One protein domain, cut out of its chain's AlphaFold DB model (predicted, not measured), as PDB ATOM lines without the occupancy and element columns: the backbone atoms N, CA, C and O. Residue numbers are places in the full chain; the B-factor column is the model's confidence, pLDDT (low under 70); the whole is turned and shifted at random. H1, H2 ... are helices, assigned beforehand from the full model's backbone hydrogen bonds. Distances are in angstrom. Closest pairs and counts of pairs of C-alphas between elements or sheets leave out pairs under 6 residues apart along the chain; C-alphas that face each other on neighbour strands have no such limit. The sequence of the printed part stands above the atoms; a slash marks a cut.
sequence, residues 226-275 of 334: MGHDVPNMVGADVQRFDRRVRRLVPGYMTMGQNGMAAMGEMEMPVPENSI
ATOM      1  N   MET A 226      96.405 119.228  84.007       65.12
ATOM      2  CA  MET A 226      96.889 119.588  82.676       65.12
ATOM      3  C   MET A 226      97.495 118.369  81.977       65.12
ATOM      4  O   MET A 226      98.493 117.814  82.431       65.12
ATOM      5  N   GLY A 227      96.894 117.960  80.859       66.75
ATOM      6  CA  GLY A 227      97.435 116.953  79.948       66.75
ATOM      7  C   GLY A 227      97.593 117.545  78.552       66.75
ATOM      8  O   GLY A 227      96.682 118.208  78.063       66.75
ATOM      9  N   HIS A 228      98.742 117.323  77.913       70.50
ATOM     10  CA  HIS A 228      99.052 117.907  76.600       70.50
ATOM     11  C   HIS A 228      98.822 116.939  75.428       70.50
ATOM     12  O   HIS A 228      98.706 117.380  74.289       70.50
ATOM     13  N   ASP A 229      98.676 115.641  75.714       80.75
ATOM     14  CA  ASP A 229      98.530 114.577  74.707       80.75
ATOM     15  C   ASP A 229      97.102 114.012  74.621       80.75
ATOM     16  O   ASP A 229      96.858 112.983  73.990       80.75
ATOM     17  N   VAL A 230      96.140 114.675  75.269       76.06
ATOM     18  CA  VAL A 230      94.728 114.282  75.258       76.06
ATOM     19  C   VAL A 230      93.931 115.317  74.461       76.06
ATOM     20  O   VAL A 230      94.057 116.513  74.729       76.06
ATOM     21  N   PRO A 231      93.104 114.902  73.483       80.81
ATOM     22  CA  PRO A 231      92.243 115.823  72.750       80.81
ATOM     23  C   PRO A 231      91.309 116.606  73.679       80.81
ATOM     24  O   PRO A 231      90.752 116.052  74.627       80.81
ATOM     25  N   ASN A 232      91.093 117.888  73.374       83.38
ATOM     26  CA  ASN A 232      90.088 118.690  74.064       83.38
ATOM     27  C   ASN A 232      88.685 118.157  73.728       83.38
ATOM     28  O   ASN A 232      88.277 118.165  72.567       83.38
ATOM     29  N   MET A 233      87.957 117.709  74.751       85.69
ATOM     30  CA  MET A 233      86.619 117.125  74.608       85.69
ATOM     31  C   MET A 233      85.489 118.163  74.698       85.69
ATOM     32  O   MET A 233      84.325 117.792  74.549       85.69
ATOM     33  N   VAL A 234      85.799 119.445  74.937       87.31
ATOM     34  CA  VAL A 234      84.795 120.516  75.050       87.31
ATOM     35  C   VAL A 234      83.958 120.597  73.768       87.31
ATOM     36  O   VAL A 234      84.489 120.794  72.675       87.31
ATOM     37  N   GLY A 235      82.639 120.450  73.907       87.69
ATOM     38  CA  GLY A 235      81.674 120.487  72.804       87.69
ATOM     39  C   GLY A 235      81.559 119.196  71.981       87.69
ATOM     40  O   GLY A 235      80.794 119.167  71.016       87.69
ATOM     41  N   ALA A 236      82.281 118.126  72.326       88.56
ATOM     42  CA  ALA A 236      82.175 116.850  71.623       88.56
ATOM     43  C   ALA A 236      80.883 116.092  71.995       88.56
ATOM     44  O   ALA A 236      80.564 115.929  73.172       88.56
ATOM     45  N   ASP A 237      80.171 115.540  71.002       88.19
ATOM     46  CA  ASP A 237      79.077 114.590  71.255       88.19
ATOM     47  C   ASP A 237      79.639 113.192  71.547       88.19
ATOM     48  O   ASP A 237      79.940 112.392  70.654       88.19
ATOM     49  N   VAL A 238      79.773 112.895  72.837       88.12
ATOM     50  CA  VAL A 238      80.335 111.636  73.337       88.12
ATOM     51  C   VAL A 238      79.277 110.617  73.747       88.12
ATOM     52  O   VAL A 238      79.618 109.512  74.164       88.12
ATOM     53  N   GLN A 239      77.981 110.895  73.561       87.94
ATOM     54  CA  GLN A 239      76.914 110.020  74.066       87.94
ATOM     55  C   GLN A 239      76.996 108.594  73.509       87.94
ATOM     56  O   GLN A 239      76.787 107.601  74.214       87.94
ATOM     57  N   ARG A 240      77.285 108.468  72.207       88.25
ATOM     58  CA  ARG A 240      77.427 107.159  71.553       88.25
ATOM     59  C   ARG A 240      78.689 106.432  72.015       88.25
ATOM     60  O   ARG A 240      78.667 105.202  72.101       88.25
ATOM     61  N   PHE A 241      79.757 107.177  72.272       88.44
ATOM     62  CA  PHE A 241      81.028 106.653  72.752       88.44
ATOM     63  C   PHE A 241      80.883 106.128  74.184       88.44
ATOM     64  O   PHE A 241      81.081 104.932  74.406       88.44
ATOM     65  N   ASP A 242      80.373 106.953  75.099       90.69
ATOM     66  CA  ASP A 242      80.067 106.601  76.489       90.69
ATOM     67  C   ASP A 242      79.234 105.316  76.588       90.69
ATOM     68  O   ASP A 242      79.572 104.401  77.340       90.69
ATOM     69  N   ARG A 243      78.170 105.191  75.777       90.44
ATOM     70  CA  ARG A 243      77.315 103.988  75.756       90.44
ATOM     71  C   ARG A 243      78.060 102.710  75.371       90.44
ATOM     72  O   ARG A 243      77.656 101.632  75.802       90.44
ATOM     73  N   ARG A 244      79.085 102.795  74.520       90.88
ATOM     74  CA  ARG A 244      79.900 101.635  74.129       90.88
ATOM     75  C   ARG A 244      80.923 101.306  75.208       90.88
ATOM     76  O   ARG A 244      81.040 100.139  75.564       90.88
ATOM     77  N   VAL A 245      81.604 102.317  75.746       92.94
ATOM     78  CA  VAL A 245      82.658 102.135  76.756       92.94
ATOM     79  C   VAL A 245      82.085 101.617  78.072       92.94
ATOM     80  O   VAL A 245      82.634 100.675  78.634       92.94
ATOM     81  N   ARG A 246      80.923 102.118  78.515       93.12
ATOM     82  CA  ARG A 246      80.254 101.655  79.747       93.12
ATOM     83  C   ARG A 246      79.904 100.164  79.761       93.12
ATOM     84  O   ARG A 246      79.700  99.608  80.832       93.12
ATOM     85  N   ARG A 247      79.837  99.503  78.595       93.12
ATOM     86  CA  ARG A 247      79.643  98.041  78.505       93.12
ATOM     87  C   ARG A 247      80.886  97.256  78.922       93.12
ATOM     88  O   ARG A 247      80.757  96.103  79.309       93.12
ATOM     89  N   LEU A 248      82.063  97.865  78.786       94.50
ATOM     90  CA  LEU A 248      83.356  97.281  79.137       94.50
ATOM     91  C   LEU A 248      83.824  97.755  80.515       94.50
ATOM     92  O   LEU A 248      84.345  96.961  81.288       94.50
ATOM     93  N   VAL A 249      83.620  99.040  80.818       92.69
ATOM     94  CA  VAL A 249      84.030  99.674  82.075       92.69
ATOM     95  C   VAL A 249      82.809 100.324  82.731       92.69
ATOM     96  O   VAL A 249      82.467 101.470  82.411       92.69
ATOM     97  N   PRO A 250      82.109  99.600  83.624       86.25
ATOM     98  CA  PRO A 250      81.014 100.162  84.404       86.25
ATOM     99  C   PRO A 250      81.490 101.387  85.197       86.25
ATOM    100  O   PRO A 250      82.531 101.339  85.845       86.25
ATOM    101  N   GLY A 251      80.743 102.491  85.122       82.00
ATOM    102  CA  GLY A 251      81.101 103.753  85.784       82.00
ATOM    103  C   GLY A 251      81.937 104.727  84.942       82.00
ATOM    104  O   GLY A 251      82.210 105.826  85.407       82.00
ATOM    105  N   TYR A 252      82.297 104.385  83.697       86.75
ATOM    106  CA  TYR A 252      82.973 105.338  82.808       86.75
ATOM    107  C   TYR A 252      82.109 106.575  82.525       86.75
ATOM    108  O   TYR A 252      80.930 106.471  82.159       86.75
ATOM    109  N   MET A 253      82.729 107.746  82.608       84.62
ATOM    110  CA  MET A 253      82.153 109.018  82.195       84.62
ATOM    111  C   MET A 253      83.206 109.850  81.474       84.62
ATOM    112  O   MET A 253      84.358 109.914  81.904       84.62
ATOM    113  N   THR A 254      82.807 110.483  80.374       85.62
ATOM    114  CA  THR A 254      83.671 111.460  79.721       85.62
ATOM    115  C   THR A 254      83.705 112.748  80.542       85.62
ATOM    116  O   THR A 254      82.669 113.275  80.945       85.62
ATOM    117  N   MET A 255      84.912 113.261  80.766       83.81
ATOM    118  CA  MET A 255      85.176 114.462  81.556       83.81
ATOM    119  C   MET A 255      85.383 115.669  80.634       83.81
ATOM    120  O   MET A 255      85.896 115.525  79.525       83.81
ATOM    121  N   GLY A 256      85.006 116.866  81.088       80.31
ATOM    122  CA  GLY A 256      85.369 118.126  80.422       80.31
ATOM    123  C   GLY A 256      84.565 118.501  79.168       80.31
ATOM    124  O   GLY A 256      84.838 119.539  78.577       80.31
ATOM    125  N   GLN A 257      83.543 117.729  78.779       85.62
ATOM    126  CA  GLN A 257      82.701 118.024  77.601       85.62
ATOM    127  C   GLN A 257      81.991 119.391  77.660       85.62
ATOM    128  O   GLN A 257      81.809 120.038  76.632       85.62
ATOM    129  N   ASN A 258      81.658 119.858  78.869       82.69
ATOM    130  CA  ASN A 258      81.035 121.160  79.135       82.69
ATOM    131  C   ASN A 258      82.000 122.112  79.873       82.69
ATOM    132  O   ASN A 258      81.564 123.030  80.562       82.69
ATOM    133  N   GLY A 259      83.312 121.869  79.772       79.88
ATOM    134  CA  GLY A 259      84.330 122.524  80.592       79.88
ATOM    135  C   GLY A 259      84.554 121.831  81.940       79.88
ATOM    136  O   GLY A 259      83.767 120.987  82.372       79.88
ATOM    137  N   MET A 260      85.665 122.170  82.599       76.62
ATOM    138  CA  MET A 260      86.056 121.550  83.874       76.62
ATOM    139  C   MET A 260      85.227 122.049  85.066       76.62
ATOM    140  O   MET A 260      85.086 121.316  86.039       76.62
ATOM    141  N   ALA A 261      84.612 123.230  84.962       76.69
ATOM    142  CA  ALA A 261      83.704 123.783  85.970       76.69
ATOM    143  C   ALA A 261      82.535 122.837  86.299       76.69
ATOM    144  O   ALA A 261      82.279 122.524  87.458       76.69
ATOM    145  N   ALA A 262      81.906 122.266  85.264       76.31
ATOM    146  CA  ALA A 262      80.799 121.318  85.404       76.31
ATOM    147  C   ALA A 262      81.182 120.040  86.176       76.31
ATOM    148  O   ALA A 262      80.319 119.341  86.701       76.31
ATOM    149  N   MET A 263      82.479 119.719  86.251       76.69
ATOM    150  CA  MET A 263      82.957 118.601  87.063       76.69
ATOM    151  C   MET A 263      82.978 118.921  88.556       76.69
ATOM    152  O   MET A 263      82.848 118.002  89.358       76.69
ATOM    153  N   GLY A 264      83.129 120.195  88.929       72.38
ATOM    154  CA  GLY A 264      83.072 120.647  90.317       72.38
ATOM    155  C   GLY A 264      81.677 120.518  90.933       72.38
ATOM    156  O   GLY A 264      81.566 120.287  92.131       72.38
ATOM    157  N   GLU A 265      80.629 120.599  90.110       73.31
ATOM    158  CA  GLU A 265      79.230 120.427  90.531       73.31
ATOM    159  C   GLU A 265      78.834 118.955  90.724       73.31
ATOM    160  O   GLU A 265      77.824 118.655  91.361       73.31
ATOM    161  N   MET A 266      79.611 118.014  90.181       76.38
ATOM    162  CA  MET A 266      79.347 116.589  90.344       76.38
ATOM    163  C   MET A 266      79.962 116.066  91.643       76.38
ATOM    164  O   MET A 266      81.180 116.053  91.826       76.38
ATOM    165  N   GLU A 267      79.113 115.563  92.538       71.00
ATOM    166  CA  GLU A 267      79.547 114.932  93.784       71.00
ATOM    167  C   GLU A 267      80.130 113.539  93.521       71.00
ATOM    168  O   GLU A 267      79.448 112.517  93.593       71.00
ATOM    169  N   MET A 268      81.425 113.498  93.205       75.06
ATOM    170  CA  MET A 268      82.182 112.254  93.118       75.06
ATOM    171  C   MET A 268      83.048 112.042  94.364       75.06
ATOM    172  O   MET A 268      83.621 113.006  94.884       75.06
ATOM    173  N   PRO A 269      83.189 110.791  94.842       79.06
ATOM    174  CA  PRO A 269      84.124 110.476  95.910       79.06
ATOM    175  C   PRO A 269      85.551 110.795  95.458       79.06
ATOM    176  O   PRO A 269      86.013 110.341  94.410       79.06
ATOM    177  N   VAL A 270      86.239 111.602  96.259       78.31
ATOM    178  CA  VAL A 270      87.616 112.032  96.015       78.31
ATOM    179  C   VAL A 270      88.558 111.106  96.795       78.31
ATOM    180  O   VAL A 270      88.318 110.892  97.983       78.31
ATOM    181  N   PRO A 271      89.614 110.547  96.174       82.75
ATOM    182  CA  PRO A 271      90.585 109.717  96.884       82.75
ATOM    183  C   PRO A 271      91.265 110.477  98.031       82.75
ATOM    184  O   PRO A 271      91.630 111.641  97.864       82.75
ATOM    185  N   GLU A 272      91.497 109.809  99.164       83.38
ATOM    186  CA  GLU A 272      92.089 110.420 100.370       83.38
ATOM    187  C   GLU A 272      93.474 111.041 100.124       83.38
ATOM    188  O   GLU A 272      93.834 112.037 100.741       83.38
ATOM    189  N   ASN A 273      94.245 110.472  99.198       85.38
ATOM    190  CA  ASN A 273      95.603 110.895  98.853       85.38
ATOM    191  C   ASN A 273      95.670 111.805  97.615       85.38
ATOM    192  O   ASN A 273      96.735 111.951  97.014       85.38
ATOM    193  N   SER A 274      94.543 112.370  97.189       78.50
ATOM    194  CA  SER A 274      94.531 113.289  96.053       78.50
ATOM    195  C   SER A 274      94.873 114.715  96.483       78.50
ATOM    196  O   SER A 274      94.525 115.166  97.576       78.50
ATOM    197  N   ILE A 275      95.547 115.446  95.592       79.06
ATOM    198  CA  ILE A 275      95.655 116.903  95.711       79.06
ATOM    199  C   ILE A 275      94.251 117.524  95.651       79.06
ATOM    200  O   ILE A 275      93.362 116.909  95.066       79.06
TER     201      ILE A 275
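What this domain is: This is residues 226 to 275 of the 334 residues of the protein "Plastocyanin-like domain-containing protein" of Myxococcales bacterium (UniProt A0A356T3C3). What is the shape? It has little regular structure: a loose, winding chain with two short helices, H1 then H2, held apart by a long loop, while residues 226 to 231 and 264 to 275 stick out. How much is named? The printed part has 50 residues, 11 of them in the two named helices, with no named strand; the class is all helix. It is loose, with a radius of gyration of the C-alphas of 12.5 A and spans of 32 by 24 by 23 A.

Where its parts are: Where is H1? It is residues 239 to 245, 10.1 A long from C-alpha 239 at (76.914, 110.020, 74.066). Where is H2? It is residues 261 to 264, ending at C-alpha 264 at (83.072, 120.647, 90.317).

How they stand to each other: Do the helices meet? H1 and H2 are apart, with no C-alphas within 8 A. What of their backbones? Every O i to N i+4 pair of H1 is within hydrogen-bond range; H2 is too short for one.

The domain as a whole: What lies farthest apart? The C-alphas of Arg 240 and Asn 273, 33.0 A. Is it continuous and confident? The printed part has no cut; the link from H1 to H2, 15 residues, is long, and residues 226 to 227 are under pLDDT 70.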